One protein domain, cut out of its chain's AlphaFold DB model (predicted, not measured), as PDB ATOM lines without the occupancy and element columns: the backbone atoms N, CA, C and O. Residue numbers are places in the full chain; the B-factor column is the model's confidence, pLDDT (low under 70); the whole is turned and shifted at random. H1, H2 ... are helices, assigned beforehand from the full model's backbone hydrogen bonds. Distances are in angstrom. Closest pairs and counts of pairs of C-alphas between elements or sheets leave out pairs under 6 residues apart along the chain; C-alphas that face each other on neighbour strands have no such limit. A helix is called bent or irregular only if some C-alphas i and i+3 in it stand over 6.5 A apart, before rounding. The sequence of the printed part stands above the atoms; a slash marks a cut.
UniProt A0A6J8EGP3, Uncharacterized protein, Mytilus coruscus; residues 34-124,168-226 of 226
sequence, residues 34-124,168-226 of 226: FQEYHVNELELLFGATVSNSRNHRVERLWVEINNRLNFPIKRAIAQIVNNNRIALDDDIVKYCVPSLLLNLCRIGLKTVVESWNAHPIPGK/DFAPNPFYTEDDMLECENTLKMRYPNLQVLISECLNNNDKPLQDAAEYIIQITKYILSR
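Overview. This is residues 34 to 124 and 168 to 226 of the 226 residues of an uncharacterized protein of Mytilus coruscus (UniProt A0A6J8EGP3). The long helix H3 runs roughly along the length of an elongated cluster of mostly crossed helices; the hairpin of H5 and H6 packs on it, and H2b packs on H5 and H6. H1 packs on H2b and H4 on H6, while residues 114 to 124, of which 114 to 118 belong to H3, stick out at one end. The printed part has 150 residues with six named helices, H1 to H6, and no named strand: all helix. It is compact, with a radius of gyration of the C-alphas of 17.1 A, and spans 62 by 34 by 27 A.

Arrangement. H2, residues 57 to 82, was assigned as one helix by its hydrogen bonds but is bent, with C-alphas 68 and 71 6.9 A apart; arms H2a, residues 57 to 68, and H2b, residues 71 to 82, stand at a steep tilt of 44 degrees. H1, residues 34 to 45, touches H2b, closest C-alphas Leu 42 and Lys 74 at 6.6 A. H3, residues 91 to 118, touches H6, residues 207 to 224, with residues 92 to 100 alone, at a steep tilt of 40 degrees, opposite ways; the closest C-alphas, Val 97 and Ala 213, are 6.0 A apart. H5, residues 194 to 202, forms a hairpin with H6, closest C-alphas Leu 197 and Leu 209 at 5.4 A. H4, residues 177 to 190, touches H6, closest C-alphas Cys 183 and Thr 220 at 6.3 A. Every O i to N i+4 pair is within hydrogen-bond range in H1, H2a, H2b, H4, H5 and H6, and 23 of 24 in H3.

Along the chain. H1 begins at C-alpha 34 (225.606, 257.243, 231.341). H3 measures 40.7 A, H6 26.0 A and H4 20.1 A; H6 ends at C-alpha 224 (242.254, 251.304, 252.787).

Size, cuts and confidence. Residues 125 to 167 are not printed, and C-alphas 124 and 168 are 43.6 A apart. The link H1 to H2 is long. Residues 34 to 56 and 168 have pLDDT under 70.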
ATOM      1  N   PHE A  34     224.899 258.097 230.371       35.12
ATOM      2  CA  PHE A  34     225.606 257.243 231.341       35.12
ATOM      3  C   PHE A  34     225.906 255.853 230.766       35.12
ATOM      4  O   PHE A  34     227.014 255.336 230.923       35.12
ATOM      5  N   GLN A  35     224.935 255.240 230.081       33.44
ATOM      6  CA  GLN A  35     225.131 253.957 229.406       33.44
ATOM      7  C   GLN A  35     226.181 254.064 228.299       33.44
ATOM      8  O   GLN A  35     227.039 253.190 228.195       33.44
ATOM      9  N   GLU A  36     226.162 255.136 227.508       36.56
ATOM     10  CA  GLU A  36     227.136 255.371 226.442       36.56
ATOM     11  C   GLU A  36     228.555 255.585 227.002       36.56
ATOM     12  O   GLU A  36     229.515 254.990 226.504       36.56
ATOM     13  N   TYR A  37     228.703 256.327 228.106       42.28
ATOM     14  CA  TYR A  37     229.991 256.522 228.785       42.28
ATOM     15  C   TYR A  37     230.591 255.216 229.329       42.28
ATOM     16  O   TYR A  37     231.772 254.932 229.111       42.28
ATOM     17  N   HIS A  38     229.786 254.386 229.996       44.06
ATOM     18  CA  HIS A  38     230.255 253.116 230.559       44.06
ATOM     19  C   HIS A  38     230.561 252.062 229.488       44.06
ATOM     20  O   HIS A  38     231.500 251.271 229.630       44.06
ATOM     21  N   VAL A  39     229.811 252.067 228.383       46.88
ATOM     22  CA  VAL A  39     230.113 251.234 227.212       46.88
ATOM     23  C   VAL A  39     231.455 251.648 226.595       46.88
ATOM     24  O   VAL A  39     232.259 250.771 226.280       46.88
ATOM     25  N   ASN A  40     231.757 252.949 226.522       46.72
ATOM     26  CA  ASN A  40     233.019 253.468 225.980       46.72
ATOM     27  C   ASN A  40     234.263 253.058 226.803       46.72
ATOM     28  O   ASN A  40     235.311 252.751 226.222       46.72
ATOM     29  N   GLU A  41     234.174 252.977 228.135       49.12
ATOM     30  CA  GLU A  41     235.274 252.474 228.980       49.12
ATOM     31  C   GLU A  41     235.518 250.966 228.800       49.12
ATOM     32  O   GLU A  41     236.666 250.518 228.710       49.12
ATOM     33  N   LEU A  42     234.457 250.169 228.645       51.62
ATOM     34  CA  LEU A  42     234.582 248.743 228.323       51.62
ATOM     35  C   LEU A  42     235.050 248.515 226.875       51.62
ATOM     36  O   LEU A  42     235.717 247.519 226.577       51.62
ATOM     37  N   GLU A  43     234.743 249.424 225.951       52.47
ATOM     38  CA  GLU A  43     235.285 249.407 224.592       52.47
ATOM     39  C   GLU A  43     236.790 249.667 224.532       52.47
ATOM     40  O   GLU A  43     237.462 249.071 223.683       52.47
ATOM     41  N   LEU A  44     237.331 250.494 225.432       52.31
ATOM     42  CA  LEU A  44     238.778 250.675 225.584       52.31
ATOM     43  C   LEU A  44     239.469 249.378 226.027       52.31
ATOM     44  O   LEU A  44     240.591 249.117 225.599       52.31
ATOM     45  N   LEU A  45     238.784 248.545 226.816       47.69
ATOM     46  CA  LEU A  45     239.334 247.287 227.320       47.69
ATOM     47  C   LEU A  45     239.295 246.141 226.291       47.69
ATOM     48  O   LEU A  45     240.190 245.299 226.279       47.69
ATOM     49  N   PHE A  46     238.278 246.093 225.418       52.25
ATOM     50  CA  PHE A  46     238.099 244.967 224.489       52.25
ATOM     51  C   PHE A  46     237.673 245.361 223.065       52.25
ATOM     52  O   PHE A  46     236.644 244.892 222.568       52.25
ATOM     53  N   GLY A  47     238.414 246.258 222.416       54.22
ATOM     54  CA  GLY A  47     238.082 246.794 221.087       54.22
ATOM     55  C   GLY A  47     237.566 245.755 220.069       54.22
ATOM     56  O   GLY A  47     238.094 244.644 219.947       54.22
ATOM     57  N   ALA A  48     236.517 246.121 219.326       51.81
ATOM     58  CA  ALA A  48     235.919 245.275 218.297       51.81
ATOM     59  C   ALA A  48     236.659 245.422 216.956       51.81
ATOM     60  O   ALA A  48     236.909 246.531 216.491       51.81
ATOM     61  N   THR A  49     236.965 244.301 216.303       52.44
ATOM     62  CA  THR A  49     237.409 244.260 214.900       52.44
ATOM     63  C   THR A  49     236.358 243.544 214.065       52.44
ATOM     64  O   THR A  49     235.844 242.508 214.485       52.44
ATOM     65  N   VAL A  50     236.069 244.047 212.866       51.09
ATOM     66  CA  VAL A  50     235.158 243.393 211.917       51.09
ATOM     67  C   VAL A  50     235.960 242.425 211.041       51.09
ATOM     68  O   VAL A  50     236.989 242.799 210.479       51.09
ATOM     69  N   SER A  51     235.514 241.170 210.928       48.88
ATOM     70  CA  SER A  51     236.174 240.158 210.091       48.88
ATOM     71  C   SER A  51     235.946 240.436 208.602       48.88
ATOM     72  O   SER A  51     234.805 240.450 208.145       48.88
ATOM     73  N   ASN A  52     237.021 240.603 207.830       53.88
ATOM     74  CA  ASN A  52     237.005 240.647 206.365       53.88
ATOM     75  C   ASN A  52     237.975 239.580 205.808       53.88
ATOM     76  O   ASN A  52     238.982 239.244 206.434       53.88
ATOM     77  N   SER A  53     237.700 239.026 204.623       53.59
ATOM     78  CA  SER A  53     238.594 238.077 203.939       53.59
ATOM     79  C   SER A  53     239.964 238.677 203.599       53.59
ATOM     80  O   SER A  53     240.932 237.930 203.460       53.59
ATOM     81  N   ARG A  54     240.056 240.013 203.531       64.44
ATOM     82  CA  ARG A  54     241.310 240.767 203.375       64.44
ATOM     83  C   ARG A  54     242.132 240.904 204.660       64.44
ATOM     84  O   ARG A  54     243.300 241.258 204.566       64.44
ATOM     85  N   ASN A  55     241.557 240.600 205.822       67.25
ATOM     86  CA  ASN A  55     242.260 240.693 207.098       67.25
ATOM     87  C   ASN A  55     243.359 239.621 207.200       67.25
ATOM     88  O   ASN A  55     243.253 238.522 206.638       67.25
ATOM     89  N   HIS A  56     244.404 239.891 207.973       68.62
ATOM     90  CA  HIS A  56     245.404 238.891 208.319       68.62
ATOM     91  C   HIS A  56     244.776 237.756 209.148       68.62
ATOM     92  O   HIS A  56     243.729 237.894 209.787       68.62
ATOM     93  N   ARG A  57     245.413 236.576 209.150       70.75
ATOM     94  CA  ARG A  57     244.926 235.414 209.923       70.75
ATOM     95  C   ARG A  57     244.760 235.732 211.412       70.75
ATOM     96  O   ARG A  57     243.796 235.270 212.012       70.75
ATOM     97  N   VAL A  58     245.672 236.528 211.972       70.56
ATOM     98  CA  VAL A  58     245.642 236.951 213.378       70.56
ATOM     99  C   VAL A  58     244.429 237.832 213.691       70.56
ATOM    100  O   VAL A  58     243.779 237.634 214.708       70.56
ATOM    101  N   GLU A  59     244.042 238.721 212.777       71.69
ATOM    102  CA  GLU A  59     242.872 239.590 212.944       71.69
ATOM    103  C   GLU A  59     241.565 238.789 212.915       71.69
ATOM    104  O   GLU A  59     240.642 239.060 213.677       71.69
ATOM    105  N   ARG A  60     241.486 237.743 212.082       75.06
ATOM    106  CA  ARG A  60     240.335 236.825 212.106       75.06
ATOM    107  C   ARG A  60     240.271 235.999 213.387       75.06
ATOM    108  O   ARG A  60     239.179 235.744 213.879       75.06
ATOM    109  N   LEU A  61     241.419 235.594 213.931       78.69
ATOM    110  CA  LEU A  61     241.467 234.910 215.222       78.69
ATOM    111  C   LEU A  61     241.015 235.840 216.358       78.69
ATOM    112  O   LEU A  61     240.307 235.400 217.258       78.69
ATOM    113  N   TRP A  62     241.359 237.127 216.288       80.81
ATOM    114  CA  TRP A  62     240.921 238.122 217.266       80.81
ATOM    115  C   TRP A  62     239.396 238.274 217.322       80.81
ATOM    116  O   TRP A  62     238.832 238.389 218.405       80.81
ATOM    117  N   VAL A  63     238.708 238.186 216.179       81.12
ATOM    118  CA  VAL A  63     237.232 238.162 216.129       81.12
ATOM    119  C   VAL A  63     236.674 236.977 216.920       81.12
ATOM    120  O   VAL A  63     235.710 237.127 217.668       81.12
ATOM    121  N   GLU A  64     237.304 235.810 216.803       82.25
ATOM    122  CA  GLU A  64     236.887 234.618 217.538       82.25
ATOM    123  C   GLU A  64     237.136 234.754 219.044       82.25
ATOM    124  O   GLU A  64     236.276 234.401 219.849       82.25
ATOM    125  N   ILE A  65     238.282 235.324 219.429       86.56
ATOM    126  CA  ILE A  65     238.590 235.652 220.827       86.56
ATOM    127  C   ILE A  65     237.555 236.639 221.373       86.56
ATOM    128  O   ILE A  65     237.035 236.439 222.469       86.56
ATOM    129  N   ASN A  66     237.191 237.662 220.599       86.19
ATOM    130  CA  ASN A  66     236.172 238.623 221.000       86.19
ATOM    131  C   ASN A  66     234.830 237.941 221.282       86.19
ATOM    132  O   ASN A  66     234.263 238.131 222.357       86.19
ATOM    133  N   ASN A  67     234.368 237.092 220.363       85.12
ATOM    134  CA  ASN A  67     233.100 236.380 220.506       85.12
ATOM    135  C   ASN A  67     233.087 235.410 221.690       85.12
ATOM    136  O   ASN A  67     232.093 235.331 222.409       85.12
ATOM    137  N   ARG A  68     234.174 234.658 221.888       86.88
ATOM    138  CA  ARG A  68     234.224 233.583 222.888       86.88
ATOM    139  C   ARG A  68     234.624 234.036 224.278       86.88
ATOM    140  O   ARG A  68     234.299 233.336 225.224       86.88
ATOM    141  N   LEU A  69     235.368 235.130 224.396       90.31
ATOM    142  CA  LEU A  69     235.976 235.549 225.654       90.31
ATOM    143  C   LEU A  69     235.551 236.963 226.032       90.31
ATOM    144  O   LEU A  69     234.929 237.168 227.072       90.31
ATOM    145  N   ASN A  70     235.847 237.936 225.174       88.88
ATOM    146  CA  ASN A  70     235.719 239.337 225.560       88.88
ATOM    147  C   ASN A  70     234.261 239.790 225.671       88.88
ATOM    148  O   ASN A  70     233.918 240.502 226.608       88.88
ATOM    149  N   PHE A  71     233.384 239.386 224.748       89.12
ATOM    150  CA  PHE A  71     231.972 239.774 224.786       89.12
ATOM    151  C   PHE A  71     231.203 239.170 225.967       89.12
ATOM    152  O   PHE A  71     230.472 239.928 226.604       89.12
ATOM    153  N   PRO A  72     231.380 237.886 226.338       92.38
ATOM    154  CA  PRO A  72     230.824 237.357 227.584       92.38
ATOM    155  C   PRO A  72     231.255 238.152 228.822       92.38
ATOM    156  O   PRO A  72     230.407 238.552 229.618       92.38
ATOM    157  N   ILE A  73     232.549 238.471 228.944       92.06
ATOM    158  CA  ILE A  73     233.066 239.265 230.069       92.06
ATOM    159  C   ILE A  73     232.477 240.683 230.055       92.06
ATOM    160  O   ILE A  73     231.974 241.154 231.074       92.06
ATOM    161  N   LYS A  74     232.493 241.359 228.898       89.62
ATOM    162  CA  LYS A  74     231.888 242.689 228.723       89.62
ATOM    163  C   LYS A  74     230.425 242.692 229.129       89.62
ATOM    164  O   LYS A  74     230.008 243.592 229.844       89.62
ATOM    165  N   ARG A  75     229.655 241.688 228.703       92.25
ATOM    166  CA  ARG A  75     228.244 241.538 229.065       92.25
ATOM    167  C   ARG A  75     228.082 241.419 230.578       92.25
ATOM    168  O   ARG A  75     227.274 242.150 231.145       92.25
ATOM    169  N   ALA A  76     228.858 240.549 231.224       93.25
ATOM    170  CA  ALA A  76     228.790 240.349 232.668       93.25
ATOM    171  C   ALA A  76     229.053 241.650 233.445       93.25
ATOM    172  O   ALA A  76     228.337 241.945 234.403       93.25
ATOM    173  N   ILE A  77     230.038 242.440 233.004       92.75
ATOM    174  CA  ILE A  77     230.415 243.710 233.639       92.75
ATOM    175  C   ILE A  77     229.420 244.831 233.303       92.75
ATOM    176  O   ILE A  77     229.008 245.579 234.183       92.75
ATOM    177  N   ALA A  78     228.940 244.912 232.064       89.44
ATOM    178  CA  ALA A  78     227.908 245.873 231.687       89.44
ATOM    179  C   ALA A  78     226.618 245.667 232.500       89.44
ATOM    180  O   ALA A  78     225.998 246.633 232.925       89.44
ATOM    181  N   GLN A  79     226.231 244.418 232.782       91.12
ATOM    182  CA  GLN A  79     225.057 244.126 233.611       91.12
ATOM    183  C   GLN A  79     225.196 244.635 235.053       91.12
ATOM    184  O   GLN A  79     224.246 245.194 235.591       91.12
ATOM    185  N   ILE A  80     226.349 244.446 235.697       92.38
ATOM    186  CA  ILE A  80     226.562 244.896 237.086       92.38
ATOM    187  C   ILE A  80     226.641 246.431 237.178       92.38
ATOM    188  O   ILE A  80     226.117 246.997 238.137       92.38
ATOM    189  N   VAL A  81     227.194 247.098 236.157       89.19
ATOM    190  CA  VAL A  81     227.193 248.568 236.032       89.19
ATOM    191  C   VAL A  81     225.772 249.090 235.818       89.19
ATOM    192  O   VAL A  81     225.313 249.933 236.577       89.19
ATOM    193  N   ASN A  82     225.029 248.529 234.858       88.38
ATOM    194  CA  ASN A  82     223.646 248.931 234.568       88.38
ATOM    195  C   ASN A  82     222.697 248.710 235.757       88.38
ATOM    196  O   ASN A  82     221.697 249.406 235.896       88.38
ATOM    197  N   ASN A  83     223.013 247.746 236.623       88.44
ATOM    198  CA  ASN A  83     222.278 247.495 237.858       88.44
ATOM    199  C   ASN A  83     222.740 248.386 239.028       88.44
ATOM    200  O   ASN A  83     222.326 248.143 240.161       88.44
ATOM    201  N   ASN A  84     223.607 249.378 238.785       85.94
ATOM    202  CA  ASN A  84     224.183 250.295 239.777       85.94
ATOM    203  C   ASN A  84     224.867 249.589 240.962       85.94
ATOM    204  O   ASN A  84     224.925 250.121 242.069       85.94
ATOM    205  N   ARG A  85     225.377 248.367 240.753       88.94
ATOM    206  CA  ARG A  85     226.089 247.596 241.789       88.94
ATOM    207  C   ARG A  85     227.566 247.989 241.880       88.94
ATOM    208  O   ARG A  85     228.174 247.827 242.934       88.94
ATOM    209  N   ILE A  86     228.129 248.517 240.793       89.31
ATOM    210  CA  ILE A  86     229.459 249.132 240.749       89.31
ATOM    211  C   ILE A  86     229.377 250.464 240.005       89.31
ATOM    212  O   ILE A  86     228.611 250.589 239.051       89.31
ATOM    213  N   ALA A  87     230.182 251.433 240.431       86.62
ATOM    214  CA  ALA A  87     230.257 252.757 239.828       86.62
ATOM    215  C   ALA A  87     231.655 252.925 239.215       86.62
ATOM    216  O   ALA A  87     232.653 252.860 239.930       86.62
ATOM    217  N   LEU A  88     231.742 253.022 237.883       77.75
ATOM    218  CA  LEU A  88     233.033 253.071 237.176       77.75
ATOM    219  C   LEU A  88     233.730 254.434 237.279       77.75
ATOM    220  O   LEU A  88     234.846 254.572 236.803       77.75
ATOM    221  N   ASP A  89     233.109 255.432 237.905       81.38
ATOM    222  CA  ASP A  89     233.707 256.729 238.224       81.38
ATOM    223  C   ASP A  89     234.637 256.675 239.451       81.38
ATOM    224  O   ASP A  89     235.552 257.495 239.545       81.38
ATOM    225  N   ASP A  90     234.468 255.679 240.326       86.38
ATOM    226  CA  ASP A  90     235.298 255.416 241.507       86.38
ATOM    227  C   ASP A  90     236.666 254.824 241.114       86.38
ATOM    228  O   ASP A  90     236.761 253.768 240.482       86.38
ATOM    229  N   ASP A  91     237.750 255.485 241.524       88.38
ATOM    230  CA  ASP A  91     239.119 255.074 241.200       88.38
ATOM    231  C   ASP A  91     239.485 253.690 241.765       88.38
ATOM    232  O   ASP A  91     240.232 252.947 241.124       88.38
ATOM    233  N   ILE A  92     238.898 253.279 242.896       91.81
ATOM    234  CA  ILE A  92     239.072 251.917 243.423       91.81
ATOM    235  C   ILE A  92     238.433 250.909 242.466       91.81
ATOM    236  O   ILE A  92     239.021 249.872 242.170       91.81
ATOM    237  N   VAL A  93     237.250 251.213 241.929       91.19
ATOM    238  CA  VAL A  93     236.569 250.338 240.963       91.19
ATOM    239  C   VAL A  93     237.373 250.249 239.665       91.19
ATOM    240  O   VAL A  93     237.602 249.141 239.166       91.19
ATOM    241  N   LYS A  94     237.873 251.387 239.162       88.81
ATOM    242  CA  LYS A  94     238.747 251.465 237.977       88.81
ATOM    243  C   LYS A  94     240.078 250.734 238.148       88.81
ATOM    244  O   LYS A  94     240.688 250.371 237.146       88.81
ATOM    245  N   TYR A  95     240.534 250.507 239.377       89.50
ATOM    246  CA  TYR A  95     241.690 249.660 239.653       89.50
ATOM    247  C   TYR A  95     241.297 248.180 239.768       89.50
ATOM    248  O   TYR A  95     241.832 247.320 239.061       89.50
ATOM    249  N   CYS A  96     240.340 247.865 240.644       92.06
ATOM    250  CA  CYS A  96     239.990 246.496 241.010       92.06
ATOM    251  C   CYS A  96     239.394 245.704 239.843       92.06
ATOM    252  O   CYS A  96     239.783 244.556 239.613       92.06
ATOM    253  N   VAL A  97     238.450 246.299 239.101       91.19
ATOM    254  CA  VAL A  97     237.739 245.591 238.030       91.19
ATOM    255  C   VAL A  97     238.701 245.228 236.895       91.19
ATOM    256  O   VAL A  97     238.832 244.034 236.622       91.19
ATOM    257  N   PRO A  98     239.458 246.158 236.278       88.62
ATOM    258  CA  PRO A  98     240.436 245.792 235.256       88.62
ATOM    259  C   PRO A  98     241.492 244.800 235.745       88.62
ATOM    260  O   PRO A  98     241.817 243.869 235.013       88.62
ATOM    261  N   SER A  99     241.975 244.923 236.986       89.12
ATOM    262  CA  SER A  99     242.958 243.987 237.555       89.12
ATOM    263  C   SER A  99     242.427 242.550 237.613       89.12
ATOM    264  O   SER A  99     243.098 241.610 237.172       89.12
ATOM    265  N   LEU A 100     241.187 242.369 238.080       92.19
ATOM    266  CA  LEU A 100     240.511 241.072 238.069       92.19
ATOM    267  C   LEU A 100     240.308 240.563 236.633       92.19
ATOM    268  O   LEU A 100     240.631 239.412 236.324       92.19
ATOM    269  N   LEU A 101     239.803 241.421 235.745       91.31
ATOM    270  CA  LEU A 101     239.498 241.050 234.365       91.31
ATOM    271  C   LEU A 101     240.747 240.663 233.573       91.31
ATOM    272  O   LEU A 101     240.692 239.693 232.823       91.31
ATOM    273  N   LEU A 102     241.878 241.345 233.760       88.00
ATOM    274  CA  LEU A 102     243.145 241.000 233.108       88.00
ATOM    275  C   LEU A 102     243.594 239.581 233.474       88.00
ATOM    276  O   LEU A 102     244.017 238.821 232.600       88.00
ATOM    277  N   ASN A 103     243.457 239.191 234.743       90.19
ATOM    278  CA  ASN A 103     243.781 237.836 235.185       90.19
ATOM    279  C   ASN A 103     242.842 236.795 234.565       90.19
ATOM    280  O   ASN A 103     243.304 235.773 234.051       90.19
ATOM    281  N   LEU A 104     241.539 237.077 234.522       92.06
ATOM    282  CA  LEU A 104     240.561 236.189 233.890       92.06
ATOM    283  C   LEU A 104     240.762 236.078 232.375       92.06
ATOM    284  O   LEU A 104     240.689 234.978 231.831       92.06
ATOM    285  N   CYS A 105     241.085 237.180 231.697       90.31
ATOM    286  CA  CYS A 105     241.369 237.196 230.265       90.31
ATOM    287  C   CYS A 105     242.619 236.385 229.931       90.31
ATOM    288  O   CYS A 105     242.615 235.650 228.950       90.31
ATOM    289  N   ARG A 106     243.673 236.455 230.757       90.00
ATOM    290  CA  ARG A 106     244.872 235.616 230.590       90.00
ATOM    291  C   ARG A 106     244.529 234.125 230.669       90.00
ATOM    292  O   ARG A 106     244.951 233.357 229.806       90.00
ATOM    293  N   ILE A 107     243.731 233.727 231.663       92.69
ATOM    294  CA  ILE A 107     243.280 232.334 231.838       92.69
ATOM    295  C   ILE A 107     242.396 231.895 230.663       92.69
ATOM    296  O   ILE A 107     242.603 230.826 230.080       92.69
ATOM    297  N   GLY A 108     241.423 232.727 230.294       91.81
ATOM    298  CA  GLY A 108     240.503 232.453 229.198       91.81
ATOM    299  C   GLY A 108     241.220 232.346 227.856       91.81
ATOM    300  O   GLY A 108     240.997 231.387 227.124       91.81
ATOM    301  N   LEU A 109     242.151 233.258 227.559       91.44
ATOM    302  CA  LEU A 109     242.940 233.227 226.329       91.44
ATOM    303  C   LEU A 109     243.792 231.958 226.246       91.44
ATOM    304  O   LEU A 109     243.795 231.299 225.208       91.44
ATOM    305  N   LYS A 110     244.454 231.573 227.344       91.44
ATOM    306  CA  LYS A 110     245.194 230.307 227.419       91.44
ATOM    307  C   LYS A 110     244.283 229.116 227.104       91.44
ATOM    308  O   LYS A 110     244.619 228.304 226.248       91.44
ATOM    309  N   THR A 111     243.101 229.075 227.715       89.94
ATOM    310  CA  THR A 111     242.118 227.998 227.509       89.94
ATOM    311  C   THR A 111     241.613 227.951 226.061       89.94
ATOM    312  O   THR A 111     241.472 226.870 225.480       89.94
ATOM    313  N   VAL A 112     241.370 229.114 225.443       88.06
ATOM    314  CA  VAL A 112     240.981 229.231 224.029       88.06
ATOM    315  C   VAL A 112     242.086 228.697 223.123       88.06
ATOM    316  O   VAL A 112     241.791 227.909 222.229       88.06
ATOM    317  N   VAL A 113     243.344 229.078 223.358       87.00
ATOM    318  CA  VAL A 113     244.495 228.611 222.571       87.00
ATOM    319  C   VAL A 113     244.689 227.101 222.714       87.00
ATOM    320  O   VAL A 113     244.860 226.409 221.713       87.00
ATOM    321  N   GLU A 114     244.613 226.566 223.930       89.94
ATOM    322  CA  GLU A 114     244.721 225.124 224.188       89.94
ATOM    323  C   GLU A 114     243.610 224.343 223.474       89.94
ATOM    324  O   GLU A 114     243.887 223.389 222.744       89.94
ATOM    325  N   SER A 115     242.364 224.802 223.598       87.88
ATOM    326  CA  SER A 115     241.210 224.199 222.920       87.88
ATOM    327  C   SER A 115     241.330 224.302 221.398       87.88
ATOM    328  O   SER A 115     241.047 223.345 220.675       87.88
ATOM    329  N   TRP A 116     241.800 225.446 220.896       85.06
ATOM    330  CA  TRP A 116     242.069 225.648 219.479       85.06
ATOM    331  C   TRP A 116     243.185 224.729 218.980       85.06
ATOM    332  O   TRP A 116     243.117 224.230 217.868       85.06
ATOM    333  N   ASN A 117     244.201 224.416 219.767       87.50
ATOM    334  CA  ASN A 117     245.253 223.517 219.297       87.50
ATOM    335  C   ASN A 117     244.886 222.027 219.436       87.50
ATOM    336  O   ASN A 117     245.486 221.170 218.778       87.50
ATOM    337  N   ALA A 118     243.867 221.714 220.240       91.44
ATOM    338  CA  ALA A 118     243.350 220.366 220.448       91.44
ATOM    339  C   ALA A 118     242.178 219.978 219.521       91.44
ATOM    340  O   ALA A 118     241.811 218.801 219.480       91.44
ATOM    341  N   HIS A 119     241.567 220.910 218.777       87.75
ATOM    342  CA  HIS A 119     240.405 220.568 217.946       87.75
ATOM    343  C   HIS A 119     240.790 219.729 216.710       87.75
ATOM    344  O   HIS A 119     241.813 219.987 216.074       87.75
ATOM    345  N   PRO A 120     239.976 218.733 216.318       91.31
ATOM    346  CA  PRO A 120     240.198 217.985 215.088       91.31
ATOM    347  C   PRO A 120     239.824 218.825 213.863       91.31
ATOM    348  O   PRO A 120     238.718 219.354 213.773       91.31
ATOM    349  N   ILE A 121     240.726 218.899 212.885       88.12
ATOM    350  CA  ILE A 121     240.453 219.494 211.575       88.12
ATOM    351  C   ILE A 121     240.053 218.367 210.610       88.12
ATOM    352  O   ILE A 121     240.868 217.463 210.371       88.12
ATOM    353  N   PRO A 122     238.836 218.399 210.025       88.19
ATOM    354  CA  PRO A 122     238.373 217.370 209.097       88.19
ATOM    355  C   PRO A 122     239.369 217.113 207.962       88.19
ATOM    356  O   PRO A 122     239.836 218.042 207.301       88.19
ATOM    357  N   GLY A 123     239.727 215.842 207.764       89.75
ATOM    358  CA  GLY A 123     240.679 215.413 206.733       89.75
ATOM    359  C   GLY A 123     242.143 215.808 206.973       89.75
ATOM    360  O   GLY A 123     242.972 215.547 206.106       89.75
ATOM    361  N   LYS A 124     242.483 216.430 208.113       87.38
ATOM    362  CA  LYS A 124     243.866 216.814 208.447       87.38
ATOM    363  C   LYS A 124     244.364 216.246 209.776       87.38
ATOM    364  O   LYS A 124     245.525 215.878 209.835       87.38
ATOM    365  N   ASP A 168     246.937 253.595 230.700       63.62
ATOM    366  CA  ASP A 168     247.143 253.300 232.107       63.62
ATOM    367  C   ASP A 168     245.777 253.206 232.797       63.62
ATOM    368  O   ASP A 168     244.889 254.039 232.584       63.62
ATOM    369  N   PHE A 169     245.594 252.141 233.574       70.44
ATOM    370  CA  PHE A 169     244.455 252.012 234.477       70.44
ATOM    371  C   PHE A 169     244.613 252.977 235.654       70.44
ATOM    372  O   PHE A 169     245.666 253.599 235.815       70.44
ATOM    373  N   ALA A 170     243.574 253.096 236.487       79.75
ATOM    374  CA  ALA A 170     243.702 253.834 237.740       79.75
ATOM    375  C   ALA A 170     244.939 253.345 238.523       79.75
ATOM    376  O   ALA A 170     245.259 252.150 238.473       79.75
ATOM    377  N   PRO A 171     245.665 254.255 239.195       83.88
ATOM    378  CA  PRO A 171     246.868 253.895 239.929       83.88
ATOM    379  C   PRO A 171     246.546 252.897 241.043       83.88
ATOM    380  O   PRO A 171     245.416 252.825 241.524       83.88
ATOM    381  N   ASN A 172     247.562 252.142 241.462       89.38
ATOM    382  CA  ASN A 172     247.449 251.261 242.618       89.38
ATOM    383  C   ASN A 172     246.964 252.067 243.843       89.38
ATOM    384  O   ASN A 172     247.643 253.028 244.215       89.38
ATOM    385  N   PRO A 173     245.818 251.710 244.457       92.25
ATOM    386  CA  PRO A 173     245.261 252.467 245.565       92.25
ATOM    387  C   PRO A 173     245.913 252.120 246.915       92.25
ATOM    388  O   PRO A 173     245.664 252.825 247.888       92.25
ATOM    389  N   PHE A 174     246.716 251.052 247.003       93.75
ATOM    390  CA  PHE A 174     247.364 250.625 248.245       93.75
ATOM    391  C   PHE A 174     248.586 251.485 248.589       93.75
ATOM    392  O   PHE A 174     249.430 251.762 247.736       93.75
ATOM    393  N   TYR A 175     248.710 251.857 249.866       90.81
ATOM    394  CA  TYR A 175     249.868 252.594 250.380       90.81
ATOM    395  C   TYR A 175     251.083 251.693 250.622       90.81
ATOM    396  O   TYR A 175     252.217 252.168 250.574       90.81
ATOM    397  N   THR A 176     250.850 250.406 250.899       94.38
ATOM    398  CA  THR A 176     251.894 249.426 251.211       94.38
ATOM    399  C   THR A 176     251.732 248.150 250.384       94.38
ATOM    400  O   THR A 176     250.633 247.804 249.946       94.38
ATOM    401  N   GLU A 177     252.838 247.433 250.165       93.50
ATOM    402  CA  GLU A 177     252.804 246.117 249.511       93.50
ATOM    403  C   GLU A 177     252.096 245.065 250.374       93.50
ATOM    404  O   GLU A 177     251.438 244.179 249.829       93.50
ATOM    405  N   ASP A 178     252.176 245.186 251.702       95.19
ATOM    406  CA  ASP A 178     251.517 244.275 252.640       95.19
ATOM    407  C   ASP A 178     249.989 244.352 252.519       95.19
ATOM    408  O   ASP A 178     249.330 243.316 252.460       95.19
ATOM    409  N   ASP A 179     249.424 245.557 252.387       95.44
ATOM    410  CA  ASP A 179     247.983 245.769 252.179       95.44
ATOM    411  C   ASP A 179     247.501 245.168 250.850       95.44
ATOM    412  O   ASP A 179     246.442 244.535 250.771       95.44
ATOM    413  N   MET A 180     248.303 245.333 249.795       93.94
ATOM    414  CA  MET A 180     248.027 244.744 248.487       93.94
ATOM    415  C   MET A 180     248.055 243.214 248.562       93.94
ATOM    416  O   MET A 180     247.144 242.547 248.066       93.94
ATOM    417  N   LEU A 181     249.071 242.651 249.219       95.00
ATOM    418  CA  LEU A 181     249.216 241.210 249.394       95.00
ATOM    419  C   LEU A 181     248.108 240.632 250.286       95.00
ATOM    420  O   LEU A 181     247.618 239.531 250.019       95.00
ATOM    421  N   GLU A 182     247.676 241.359 251.319       95.69
ATOM    422  CA  GLU A 182     246.513 241.007 252.139       95.69
ATOM    423  C   GLU A 182     245.263 240.910 251.252       95.69
ATOM    424  O   GLU A 182     244.611 239.862 251.232       95.69
ATOM    425  N   CYS A 183     244.993 241.931 250.432       95.38
ATOM    426  CA  CYS A 183     243.869 241.942 249.492       95.38
ATOM    427  C   CYS A 183     243.902 240.748 248.524       95.38
ATOM    428  O   CYS A 183     242.899 240.044 248.352       95.38
ATOM    429  N   GLU A 184     245.048 240.488 247.892       93.88
ATOM    430  CA  GLU A 184     245.215 239.371 246.959       93.88
ATOM    431  C   GLU A 184     244.994 238.014 247.637       93.88
ATOM    432  O   GLU A 184     244.296 237.148 247.098       93.88
ATOM    433  N   ASN A 185     245.539 237.828 248.841       95.62
ATOM    434  CA  ASN A 185     245.368 236.598 249.605       95.62
ATOM    435  C   ASN A 185     243.912 236.399 250.031       95.62
ATOM    436  O   ASN A 185     243.383 235.295 249.886       95.62
ATOM    437  N   THR A 186     243.230 237.447 250.495       96.25
ATOM    438  CA  THR A 186     241.806 237.385 250.844       96.25
ATOM    439  C   THR A 186     240.953 237.021 249.628       96.25
ATOM    440  O   THR A 186     240.097 236.133 249.717       96.25
ATOM    441  N   LEU A 187     241.223 237.624 248.465       94.50
ATOM    442  CA  LEU A 187     240.542 237.280 247.218       94.50
ATOM    443  C   LEU A 187     240.771 235.811 246.846       94.50
ATOM    444  O   LEU A 187     239.818 235.100 246.523       94.50
ATOM    445  N   LYS A 188     242.017 235.338 246.933       94.69
ATOM    446  CA  LYS A 188     242.402 233.958 246.616       94.69
ATOM    447  C   LYS A 188     241.784 232.939 247.573       94.69
ATOM    448  O   LYS A 188     241.418 231.852 247.141       94.69
ATOM    449  N   MET A 189     241.619 233.278 248.850       95.81
ATOM    450  CA  MET A 189     240.924 232.419 249.812       95.81
ATOM    451  C   MET A 189     239.441 232.257 249.463       95.81
ATOM    452  O   MET A 189     238.889 231.166 249.601       95.81
ATOM    453  N   ARG A 190     238.794 233.326 248.978       95.88
ATOM    454  CA  ARG A 190     237.388 233.283 248.554       95.88
ATOM    455  C   ARG A 190     237.205 232.608 247.192       95.88
ATOM    456  O   ARG A 190     236.250 231.855 247.011       95.88
ATOM    457  N   TYR A 191     238.120 232.866 246.263       95.12
ATOM    458  CA  TYR A 191     238.105 232.369 244.889       95.12
ATOM    459  C   TYR A 191     239.426 231.655 244.562       95.12
ATOM    460  O   TYR A 191     240.242 232.173 243.796       95.12
ATOM    461  N   PRO A 192     239.646 230.442 245.101       93.06
ATOM    462  CA  PRO A 192     240.911 229.723 244.931       93.06
ATOM    463  C   PRO A 192     241.166 229.295 243.485       93.06
ATOM    464  O   PRO A 192     242.312 229.065 243.103       93.06
ATOM    465  N   ASN A 193     240.109 229.193 242.674       93.19
ATOM    466  CA  ASN A 193     240.205 228.830 241.271       93.19
ATOM    467  C   ASN A 193     239.428 229.803 240.374       93.19
ATOM    468  O   ASN A 193     238.230 229.640 240.131       93.19
ATOM    469  N   LEU A 194     240.142 230.783 239.821       93.31
ATOM    470  CA  LEU A 194     239.588 231.759 238.879       93.31
ATOM    471  C   LEU A 194     239.136 231.128 237.544       93.31
ATOM    472  O   LEU A 194     238.311 231.720 236.850       93.31
ATOM    473  N   GLN A 195     239.600 229.912 237.205       93.69
ATOM    474  CA  GLN A 195     239.119 229.154 236.039       93.69
ATOM    475  C   GLN A 195     237.602 228.931 236.112       93.69
ATOM    476  O   GLN A 195     236.924 228.958 235.087       93.69
ATOM    477  N   VAL A 196     237.064 228.724 237.318       94.38
ATOM    478  CA  VAL A 196     235.625 228.507 237.517       94.38
ATOM    479  C   VAL A 196     234.859 229.777 237.171       94.38
ATOM    480  O   VAL A 196     233.904 229.713 236.408       94.38
ATOM    481  N   LEU A 197     235.324 230.940 237.641       94.88
ATOM    482  CA  LEU A 197     234.674 232.224 237.361       94.88
ATOM    483  C   LEU A 197     234.585 232.505 235.865       94.88
ATOM    484  O   LEU A 197     233.520 232.873 235.369       94.88
ATOM    485  N   ILE A 198     235.693 232.308 235.144       93.69
ATOM    486  CA  ILE A 198     235.684 232.524 233.702       93.69
ATOM    487  C   ILE A 198     234.805 231.485 233.005       93.69
ATOM    488  O   ILE A 198     233.973 231.864 232.193       93.69
ATOM    489  N   SER A 199     234.902 230.202 233.364       93.44
ATOM    490  CA  SER A 199     234.109 229.139 232.731       93.44
ATOM    491  C   SER A 199     232.605 229.356 232.906       93.44
ATOM    492  O   SER A 199     231.857 229.200 231.945       93.44
ATOM    493  N   GLU A 200     232.155 229.755 234.095       95.38
ATOM    494  CA  GLU A 200     230.750 230.096 234.355       95.38
ATOM    495  C   GLU A 200     230.299 231.283 233.493       95.38
ATOM    496  O   GLU A 200     229.292 231.189 232.788       95.38
ATOM    497  N   CYS A 201     231.095 232.358 233.444       94.12
ATOM    498  CA  CYS A 201     230.795 233.532 232.622       94.12
ATOM    499  C   CYS A 201     230.697 233.187 231.123       94.12
ATOM    500  O   CYS A 201     229.758 233.607 230.436       94.12
ATOM    501  N   LEU A 202     231.612 232.355 230.612       91.12
ATOM    502  CA  LEU A 202     231.574 231.899 229.218       91.12
ATOM    503  C   LEU A 202     230.335 231.042 228.909       91.12
ATOM    504  O   LEU A 202     229.867 231.038 227.773       91.12
ATOM    505  N   ASN A 203     229.766 230.372 229.914       93.31
ATOM    506  CA  ASN A 203     228.532 229.590 229.807       93.31
ATOM    507  C   ASN A 203     227.260 230.401 230.127       93.31
ATOM    508  O   ASN A 203     226.204 229.825 230.376       93.31
ATOM    509  N   ASN A 204     227.333 231.735 230.066       92.50
ATOM    510  CA  ASN A 204     226.230 232.666 230.343       92.50
ATOM    511  C   ASN A 204     225.760 232.700 231.807       92.50
ATOM    512  O   ASN A 204     224.674 233.208 232.086       92.50
ATOM    513  N   ASN A 205     226.577 232.214 232.742       95.50
ATOM    514  CA  ASN A 205     226.383 232.441 234.167       95.50
ATOM    515  C   ASN A 205     227.314 233.561 234.647       95.50
ATOM    516  O   ASN A 205     228.438 233.335 235.091       95.50
ATOM    517  N   ASP A 206     226.831 234.796 234.548       94.69
ATOM    518  CA  ASP A 206     227.627 235.992 234.834       94.69
ATOM    519  C   ASP A 206     227.767 236.266 236.353       94.69
ATOM    520  O   ASP A 206     228.671 236.984 236.787       94.69
ATOM    521  N   LYS A 207     226.904 235.664 237.186       94.88
ATOM    522  CA  LYS A 207     226.772 235.971 238.620       94.88
ATOM    523  C   LYS A 207     228.058 235.750 239.438       94.88
ATOM    524  O   LYS A 207     228.407 236.651 240.200       94.88
ATOM    525  N   PRO A 208     228.815 234.645 239.280       95.69
ATOM    526  CA  PRO A 208     230.052 234.437 240.034       95.69
ATOM    527  C   PRO A 208     231.114 235.504 239.756       95.69
ATOM    528  O   PRO A 208     231.796 235.945 240.679       95.69
ATOM    529  N   LEU A 209     231.242 235.935 238.496       95.50
ATOM    530  CA  LEU A 209     232.168 236.997 238.104       95.50
ATOM    531  C   LEU A 209     231.748 238.342 238.707       95.50
ATOM    532  O   LEU A 209     232.580 239.055 239.261       95.50
ATOM    533  N   GLN A 210     230.458 238.665 238.633       95.62
ATOM    534  CA  GLN A 210     229.905 239.886 239.220       95.62
ATOM    535  C   GLN A 210     230.144 239.947 240.733       95.62
ATOM    536  O   GLN A 210     230.611 240.958 241.248       95.62
ATOM    537  N   ASP A 211     229.893 238.845 241.441       96.06
ATOM    538  CA  ASP A 211     230.098 238.779 242.887       96.06
ATOM    539  C   ASP A 211     231.588 238.870 243.255       96.06
ATOM    540  O   ASP A 211     231.939 239.510 244.244       96.06
ATOM    541  N   ALA A 212     232.480 238.302 242.435       96.69
ATOM    542  CA  ALA A 212     233.922 238.454 242.618       96.69
ATOM    543  C   ALA A 212     234.392 239.903 242.402       96.69
ATOM    544  O   ALA A 212     235.242 240.376 243.154       96.69
ATOM    545  N   ALA A 213     233.826 240.607 241.413       95.69
ATOM    546  CA  ALA A 213     234.123 242.014 241.141       95.69
ATOM    547  C   ALA A 213     233.701 242.921 242.310       95.69
ATOM    548  O   ALA A 213     234.485 243.752 242.760       95.69
ATOM    549  N   GLU A 214     232.504 242.725 242.860       95.75
ATOM    550  CA  GLU A 214     232.073 243.425 244.077       95.75
ATOM    551  C   GLU A 214     232.953 243.099 245.278       95.75
ATOM    552  O   GLU A 214     233.328 243.994 246.036       95.75
ATOM    553  N   TYR A 215     233.303 241.825 245.447       96.81
ATOM    554  CA  TYR A 215     234.091 241.392 246.590       96.81
ATOM    555  C   TYR A 215     235.485 242.027 246.602       96.81
ATOM    556  O   TYR A 215     235.892 242.542 247.640       96.81
ATOM    557  N   ILE A 216     236.188 242.065 245.460       96.19
ATOM    558  CA  ILE A 216     237.509 242.711 245.382       96.19
ATOM    559  C   ILE A 216     237.430 244.217 245.700       96.19
ATOM    560  O   ILE A 216     238.310 244.749 246.377       96.19
ATOM    561  N   ILE A 217     236.352 244.898 245.295       96.00
ATOM    562  CA  ILE A 217     236.123 246.312 245.630       96.00
ATOM    563  C   ILE A 217     235.909 246.472 247.141       96.00
ATOM    564  O   ILE A 217     236.506 247.353 247.760       96.00
ATOM    565  N   GLN A 218     235.079 245.620 247.750       95.88
ATOM    566  CA  GLN A 218     234.764 245.682 249.180       95.88
ATOM    567  C   GLN A 218     235.997 245.453 250.057       95.88
ATOM    568  O   GLN A 218     236.232 246.231 250.980       95.88
ATOM    569  N   ILE A 219     236.802 244.426 249.763       96.94
ATOM    570  CA  ILE A 219     238.017 244.145 250.543       96.94
ATOM    571  C   ILE A 219     239.055 245.259 250.377       96.94
ATOM    572  O   ILE A 219     239.675 245.653 251.360       96.94
ATOM    573  N   THR A 220     239.180 245.830 249.173       96.50
ATOM    574  CA  THR A 220     240.097 246.949 248.920       96.50
ATOM    575  C   THR A 220     239.675 248.170 249.734       96.50
ATOM    576  O   THR A 220     240.483 248.732 250.464       96.50
ATOM    577  N   LYS A 221     238.384 248.533 249.705       95.50
ATOM    578  CA  LYS A 221     237.844 249.633 250.523       95.50
ATOM    579  C   LYS A 221     238.039 249.399 252.021       95.50
ATOM    580  O   LYS A 221     238.374 250.336 252.735       95.50
ATOM    581  N   TYR A 222     237.845 248.166 252.489       95.75
ATOM    582  CA  TYR A 222     238.052 247.813 253.891       95.75
ATOM    583  C   TYR A 222     239.509 248.021 254.318       95.75
ATOM    584  O   TYR A 222     239.751 248.702 255.312       95.75
ATOM    585  N   ILE A 223     240.466 247.497 253.548       95.38
ATOM    586  CA  ILE A 223     241.898 247.611 253.850       95.38
ATOM    587  C   ILE A 223     242.343 249.079 253.857       95.38
ATOM    588  O   ILE A 223     242.994 249.505 254.800       95.38
ATOM    589  N   LEU A 224     241.905 249.878 252.880       93.88
ATOM    590  CA  LEU A 224     242.254 251.304 252.787       93.88
ATOM    591  C   LEU A 224     241.611 252.187 253.866       93.88
ATOM    592  O   LEU A 224     242.007 253.339 254.024       93.88
ATOM    593  N   SER A 225     240.593 251.683 254.567       92.56
ATOM    594  CA  SER A 225     239.911 252.406 255.647       92.56
ATOM    595  C   SER A 225     240.498 252.158 257.040       92.56
ATOM    596  O   SER A 225     240.023 252.762 258.003       92.56
ATOM    597  N   ARG A 226     241.472 251.247 257.153       87.06
ATOM    598  CA  ARG A 226     242.175 250.928 258.404       87.06
ATOM    599  C   ARG A 226     243.218 251.989 258.739       87.06
ATOM    600  O   ARG A 226     243.387 252.228 259.955       87.06
TER     601      ARG A 226